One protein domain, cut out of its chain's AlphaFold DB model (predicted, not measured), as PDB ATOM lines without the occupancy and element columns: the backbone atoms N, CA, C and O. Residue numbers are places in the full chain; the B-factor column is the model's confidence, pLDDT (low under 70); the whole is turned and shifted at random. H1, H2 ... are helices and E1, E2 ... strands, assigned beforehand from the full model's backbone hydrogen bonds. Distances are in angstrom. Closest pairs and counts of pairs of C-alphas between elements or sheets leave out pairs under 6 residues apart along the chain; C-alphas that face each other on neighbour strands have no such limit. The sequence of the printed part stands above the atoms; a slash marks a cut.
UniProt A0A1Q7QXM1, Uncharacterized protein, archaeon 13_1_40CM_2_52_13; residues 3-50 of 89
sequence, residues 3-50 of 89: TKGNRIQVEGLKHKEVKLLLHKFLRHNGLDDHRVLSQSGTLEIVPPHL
ATOM      1  N   THR A   3      40.640  25.974 -12.575       87.81
ATOM      2  CA  THR A   3      41.355  26.095 -13.850       87.81
ATOM      3  C   THR A   3      41.785  27.537 -14.084       87.81
ATOM      4  O   THR A   3      41.043  28.484 -13.832       87.81
ATOM      5  N   LYS A   4      43.018  27.715 -14.558       89.00
ATOM      6  CA  LYS A   4      43.584  29.012 -14.933       89.00
ATOM      7  C   LYS A   4      44.367  28.845 -16.229       89.00
ATOM      8  O   LYS A   4      45.514  28.404 -16.216       89.00
ATOM      9  N   GLY A   5      43.737  29.189 -17.350       88.31
ATOM     10  CA  GLY A   5      44.328  29.013 -18.675       88.31
ATOM     11  C   GLY A   5      44.685  27.549 -18.941       88.31
ATOM     12  O   GLY A   5      43.832  26.672 -18.836       88.31
ATOM     13  N   ASN A   6      45.956  27.284 -19.239       88.19
ATOM     14  CA  ASN A   6      46.486  25.942 -19.492       88.19
ATOM     15  C   ASN A   6      46.797  25.133 -18.216       88.19
ATOM     16  O   ASN A   6      47.314  24.019 -18.320       88.19
ATOM     17  N   ARG A   7      46.508  25.677 -17.025       90.19
ATOM     18  CA  ARG A   7      46.770  25.042 -15.726       90.19
ATOM     19  C   ARG A   7      45.484  24.604 -15.044       90.19
ATOM     20  O   ARG A   7      44.518  25.360 -14.958       90.19
ATOM     21  N   ILE A   8      45.500  23.399 -14.493       89.69
ATOM     22  CA  ILE A   8      44.384  22.775 -13.785       89.69
ATOM     23  C   ILE A   8      44.876  22.353 -12.405       89.69
ATOM     24  O   ILE A   8      45.690  21.441 -12.275       89.69
ATOM     25  N   GLN A   9      44.376  23.002 -11.361       89.44
ATOM     26  CA  GLN A   9      44.642  22.610  -9.981       89.44
ATOM     27  C   GLN A   9      43.728  21.449  -9.592       89.44
ATOM     28  O   GLN A   9      42.493  21.564  -9.616       89.44
ATOM     29  N   VAL A  10      44.350  20.330  -9.223       86.06
ATOM     30  CA  VAL A  10      43.665  19.106  -8.805       86.06
ATOM     31  C   VAL A  10      44.094  18.790  -7.378       86.06
ATOM     32  O   VAL A  10      45.178  18.265  -7.148       86.06
ATOM     33  N   GLU A  11      43.229  19.103  -6.419       81.38
ATOM     34  CA  GLU A  11      43.424  18.738  -5.016       81.38
ATOM     35  C   GLU A  11      43.000  17.275  -4.794       81.38
ATOM     36  O   GLU A  11      41.877  16.886  -5.126       81.38
ATOM     37  N   GLY A  12      43.904  16.450  -4.250       72.19
ATOM     38  CA  GLY A  12      43.633  15.063  -3.843       72.19
ATOM     39  C   GLY A  12      44.157  13.955  -4.776       72.19
ATOM     40  O   GLY A  12      44.932  14.179  -5.705       72.19
ATOM     41  N   LEU A  13      43.728  12.714  -4.508       65.81
ATOM     42  CA  LEU A  13      44.272  11.462  -5.075       65.81
ATOM     43  C   LEU A  13      43.987  11.224  -6.576       65.81
ATOM     44  O   LEU A  13      44.520  10.282  -7.157       65.81
ATOM     45  N   LYS A  14      43.184  12.067  -7.234       83.06
ATOM     46  CA  LYS A  14      42.699  11.830  -8.612       83.06
ATOM     47  C   LYS A  14      43.584  12.413  -9.719       83.06
ATOM     48  O   LYS A  14      43.212  12.406 -10.887       83.06
ATOM     49  N   HIS A  15      44.782  12.889  -9.388       86.81
ATOM     50  CA  HIS A  15      45.668  13.566 -10.339       86.81
ATOM     51  C   HIS A  15      46.000  12.713 -11.580       86.81
ATOM     52  O   HIS A  15      45.998  13.206 -12.708       86.81
ATOM     53  N   LYS A  16      46.230  11.407 -11.384       87.81
ATOM     54  CA  LYS A  16      46.538  10.462 -12.471       87.81
ATOM     55  C   LYS A  16      45.343  10.220 -13.398       87.81
ATOM     56  O   LYS A  16      45.523  10.157 -14.610       87.81
ATOM     57  N   GLU A  17      44.141  10.114 -12.839       89.62
ATOM     58  CA  GLU A  17      42.906   9.902 -13.604       89.62
ATOM     59  C   GLU A  17      42.583  11.123 -14.464       89.62
ATOM     60  O   GLU A  17      42.319  10.990 -15.658       89.62
ATOM     61  N   VAL A  18      42.693  12.321 -13.880       90.69
ATOM     62  CA  VAL A  18      42.482  13.580 -14.605       90.69
ATOM     63  C   VAL A  18      43.527  13.749 -15.707       90.69
ATOM     64  O   VAL A  18      43.178  14.107 -16.830       90.69
ATOM     65  N   LYS A  19      44.795  13.409 -15.438       91.62
ATOM     66  CA  LYS A  19      45.851  13.409 -16.458       91.62
ATOM     67  C   LYS A  19      45.532  12.462 -17.621       91.62
ATOM     68  O   LYS A  19      45.691  12.844 -18.780       91.62
ATOM     69  N   LEU A  20      45.075  11.244 -17.328       92.25
ATOM     70  CA  LEU A  20      44.692  10.273 -18.356       92.25
ATOM     71  C   LEU A  20      43.502  10.772 -19.185       92.25
ATOM     72  O   LEU A  20      43.509  10.642 -20.410       92.25
ATOM     73  N   LEU A  21      42.494  11.347 -18.527       92.81
ATOM     74  CA  LEU A  21      41.323  11.899 -19.200       92.81
ATOM     75  C   LEU A  21      41.709  13.057 -20.126       92.81
ATOM     76  O   LEU A  21      41.257  13.087 -21.269       92.81
ATOM     77  N   LEU A  22      42.600  13.948 -19.679       92.50
ATOM     78  CA  LEU A  22      43.134  15.018 -20.522       92.50
ATOM     79  C   LEU A  22      43.864  14.469 -21.750       92.50
ATOM     80  O   LEU A  22      43.630  14.953 -22.850       92.50
ATOM     81  N   HIS A  23      44.708  13.446 -21.593       93.50
ATOM     82  CA  HIS A  23      45.381  12.826 -22.738       93.50
ATOM     83  C   HIS A  23      44.385  12.260 -23.758       93.50
ATOM     84  O   HIS A  23      44.569  12.445 -24.960       93.50
ATOM     85  N   LYS A  24      43.313  11.605 -23.294       94.75
ATOM     86  CA  LYS A  24      42.250  11.105 -24.181       94.75
ATOM     87  C   LYS A  24      41.525  12.246 -24.893       94.75
ATOM     88  O   LYS A  24      41.288  12.148 -26.091       94.75
ATOM     89  N   PHE A  25      41.201  13.314 -24.167       94.12
ATOM     90  CA  PHE A  25      40.542  14.491 -24.727       94.12
ATOM     91  C   PHE A  25      41.407  15.173 -25.793       94.12
ATOM     92  O   PHE A  25      40.921  15.441 -26.886       94.12
ATOM     93  N   LEU A  26      42.689  15.411 -25.511       93.50
ATOM     94  CA  LEU A  26      43.611  16.033 -26.465       93.50
ATOM     95  C   LEU A  26      43.724  15.197 -27.741       93.50
ATOM     96  O   LEU A  26      43.555  15.731 -28.834       93.50
ATOM     97  N   ARG A  27      43.876  13.876 -27.595       93.31
ATOM     98  CA  ARG A  27      43.935  12.953 -28.733       93.31
ATOM     99  C   ARG A  27      42.656  12.947 -29.569       93.31
ATOM    100  O   ARG A  27      42.701  12.905 -30.790       93.31
ATOM    101  N   HIS A  28      41.494  13.007 -28.923       96.12
ATOM    102  CA  HIS A  28      40.214  13.063 -29.632       96.12
ATOM    103  C   HIS A  28      40.057  14.348 -30.466       96.12
ATOM    104  O   HIS A  28      39.357  14.346 -31.473       96.12
ATOM    105  N   ASN A  29      40.709  15.441 -30.064       94.06
ATOM    106  CA  ASN A  29      40.681  16.718 -30.780       94.06
ATOM    107  C   ASN A  29      41.854  16.892 -31.765       94.06
ATOM    108  O   ASN A  29      42.033  17.985 -32.295       94.06
ATOM    109  N   GLY A  30      42.668  15.853 -31.995       91.81
ATOM    110  CA  GLY A  30      43.844  15.923 -32.869       91.81
ATOM    111  C   GLY A  30      45.010  16.736 -32.295       91.81
ATOM    112  O   GLY A  30      45.883  17.177 -33.036       91.81
ATOM    113  N   LEU A  31      45.035  16.959 -30.978       91.12
ATOM    114  CA  LEU A  31      46.112  17.647 -30.254       91.12
ATOM    115  C   LEU A  31      47.104  16.638 -29.657       91.12
ATOM    116  O   LEU A  31      47.535  16.775 -28.513       91.12
ATOM    117  N   ASP A  32      47.452  15.614 -30.432       86.88
ATOM    118  CA  ASP A  32      48.235  14.444 -30.007       86.88
ATOM    119  C   ASP A  32      49.626  14.824 -29.480       86.88
ATOM    120  O   ASP A  32      50.157  14.192 -28.565       86.88
ATOM    121  N   ASP A  33      50.180  15.902 -30.030       86.50
ATOM    122  CA  ASP A  33      51.508  16.410 -29.704       86.50
ATOM    123  C   ASP A  33      51.540  17.242 -28.409       86.50
ATOM    124  O   ASP A  33      52.615  17.552 -27.883       86.50
ATOM    125  N   HIS A  34      50.373  17.608 -27.866       89.94
ATOM    126  CA  HIS A  34      50.295  18.360 -26.616       89.94
ATOM    127  C   HIS A  34      50.538  17.440 -25.426       89.94
ATOM    128  O   HIS A  34      49.916  16.385 -25.262       89.94
ATOM    129  N   ARG A  35      51.434  17.865 -24.536       89.75
ATOM    130  CA  ARG A  35      51.775  17.104 -23.335       89.75
ATOM    131  C   ARG A  35      51.032  17.632 -22.125       89.75
ATOM    132  O   ARG A  35      50.785  18.825 -21.997       89.75
ATOM    133  N   VAL A  36      50.741  16.723 -21.201       91.00
ATOM    134  CA  VAL A  36      50.166  17.049 -19.897       91.00
ATOM    135  C   VAL A  36      51.231  16.793 -18.835       91.00
ATOM    136  O   VAL A  36      51.604  15.644 -18.562       91.00
ATOM    137  N   LEU A  37      51.751  17.861 -18.241       89.25
ATOM    138  CA  LEU A  37      52.727  17.800 -17.156       89.25
ATOM    139  C   LEU A  37      52.004  17.828 -15.812       89.25
ATOM    140  O   LEU A  37      50.971  18.465 -15.668       89.25
ATOM    141  N   SER A  38      52.544  17.107 -14.836       88.62
ATOM    142  CA  SER A  38      52.031  17.057 -13.464       88.62
ATOM    143  C   SER A  38      53.091  17.674 -12.566       88.62
ATOM    144  O   SER A  38      54.110  17.029 -12.318       88.62
ATOM    145  N   GLN A  39      52.872  18.900 -12.099       83.62
ATOM    146  CA  GLN A  39      53.796  19.622 -11.223       83.62
ATOM    147  C   GLN A  39      53.069  20.044  -9.945       83.62
ATOM    148  O   GLN A  39      52.116  20.817  -9.996       83.62
ATOM    149  N   SER A  40      53.514  19.527  -8.797       78.56
ATOM    150  CA  SER A  40      53.102  19.989  -7.459       78.56
ATOM    151  C   SER A  40      51.582  20.176  -7.277       78.56
ATOM    152  O   SER A  40      51.131  21.209  -6.793       78.56
ATOM    153  N   GLY A  41      50.773  19.198  -7.708       81.69
ATOM    154  CA  GLY A  41      49.304  19.241  -7.588       81.69
ATOM    155  C   GLY A  41      48.572  20.003  -8.705       81.69
ATOM    156  O   GLY A  41      47.342  20.050  -8.723       81.69
ATOM    157  N   THR A  42      49.302  20.536  -9.685       87.44
ATOM    158  CA  THR A  42      48.751  21.210 -10.869       87.44
ATOM    159  C   THR A  42      49.084  20.427 -12.139       87.44
ATOM    160  O   THR A  42      50.214  19.979 -12.330       87.44
ATOM    161  N   LEU A  43      48.093  20.249 -13.011       91.06
ATOM    162  CA  LEU A  43      48.277  19.740 -14.366       91.06
ATOM    163  C   LEU A  43      48.442  20.916 -15.325       91.06
ATOM    164  O   LEU A  43      47.604  21.813 -15.333       91.06
ATOM    165  N   GLU A  44      49.488  20.905 -16.139       92.12
ATOM    166  CA  GLU A  44      49.737  21.931 -17.152       92.12
ATOM    167  C   GLU A  44      49.755  21.306 -18.545       92.12
ATOM    168  O   GLU A  44      50.418  20.291 -18.771       92.12
ATOM    169  N   ILE A  45      49.016  21.907 -19.476       92.06
ATOM    170  CA  ILE A  45      49.026  21.520 -20.888       92.06
ATOM    171  C   ILE A  45      50.097  22.345 -21.597       92.06
ATOM    172  O   ILE A  45      50.059  23.579 -21.566       92.06
ATOM    173  N   VAL A  46      51.052  21.663 -22.226       90.94
ATOM    174  CA  VAL A  46      52.233  22.271 -22.842       90.94
ATOM    175  C   VAL A  46      52.336  21.856 -24.317       90.94
ATOM    176  O   VAL A  46      52.227  20.661 -24.614       90.94
ATOM    177  N   PRO A  47      52.555  22.808 -25.246       87.06
ATOM    178  CA  PRO A  47      52.830  22.517 -26.653       87.06
ATOM    179  C   PRO A  47      54.085  21.644 -26.841       87.06
ATOM    180  O   PRO A  47      55.013  21.720 -26.030       87.06
ATOM    181  N   PRO A  48      54.182  20.880 -27.940       80.06
ATOM    182  CA  PRO A  48      55.281  19.938 -28.176       80.06
ATOM    183  C   PRO A  48      56.672  20.575 -28.110       80.06
ATOM    184  O   PRO A  48      57.589  19.989 -27.544       80.06
ATOM    185  N   HIS A  49      56.826  21.795 -28.632       71.44
ATOM    186  CA  HIS A  49      58.117  22.491 -28.700       71.44
ATOM    187  C   HIS A  49      58.671  22.918 -27.334       71.44
ATOM    188  O   HIS A  49      59.865  23.163 -27.208       71.44
ATOM    189  N   LEU A  50      57.808  23.012 -26.320       68.31
ATOM    190  CA  LEU A  50      58.183  23.372 -24.951       68.31
ATOM    191  C   LEU A  50      58.284  22.141 -24.045       68.31
ATOM    192  O   LEU A  50      58.837  22.208 -22.949       68.31
TER     193      LEU A  50
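This is residues 3 to 50 of the 89 residues of an uncharacterized protein of archaeon 13_1_40CM_2_52_13 (UniProt A0A1Q7QXM1). A small three-stranded antiparallel sheet, in the order E1, E3, E2, has the one long helix H1 packed over one of its faces, running along the strands. E2 and E3 form a hairpin, and the short strand E1 adds to the sheet beside E3; the other face of the sheet has no named element over it. The printed part has 48 residues, with one named helix and three named strands in the order E1, H1, E2, E3, and its class is mixed, helices and strands. It is compact, with a radius of gyration of the C-alphas of 10.4 A, and its C-alphas span 29 by 20 by 14 A along their three main axes.

Begin in the sheet with E3, residues 42 to 46: find C-alpha 42 at (48.751, 21.210, -10.869), and from there the strand runs 12.5 A to C-alpha 46 at (52.233, 22.271, -22.842). E2, residues 35 to 39, is also 12.5 A long. E1, residues 7 to 9, measures 6.6 A from first to last C-alpha. For H1, residues 15 to 28, look for C-alpha 15 at (45.668, 13.566, -10.339); the helix runs 20.1 A from there to C-alpha 28.

Look first at E3, the inner strand, with the edge strands E1 and E2 as its neighbours. E3 and E2 are an antiparallel hairpin, their directions at 150 degrees; find N 37 and O 44 at 2.8 A and N 44 and O 37 at 2.9 A, within hydrogen-bond range. E1 and E3 are antiparallel at 164 degrees, with N 8 and O 43 at 2.8 A. H1 is on the sheet at a height of 9.2 A over it, and lies over E3 and E2. On the local plane its line and that of E2 stand at 10 degrees, along the strands. The closest C-alphas of H1 and E2 are those of Lys 19 and Val 36, 6.6 A apart; those of H1 and E3 are Lys 19 and Leu 43, 7.1 A apart. With H1 on one face, the domain has two layers, a helix layer and a sheet layer. E1, H1 and E2 form a split strand-helix-strand unit, two strands running the same way with E3 between them in the sheet, and its crossover is right-handed. In H1 every O i to N i+4 pair is within hydrogen-bond range. Before E1, residues 3 to 4 pair with residues 7 to 8 of E1, antiparallel.

Look for the two C-alphas farthest apart at Gly 12 and His 49, 29.7 A. The printed part runs from residue 3 to 50 and has no cut. The links E1 to H1 and E2 to E3 are tight, and H1 to E2 is short. The mean pLDDT of the printed part is 87.6; look for values under 70 at residues 13 and 50.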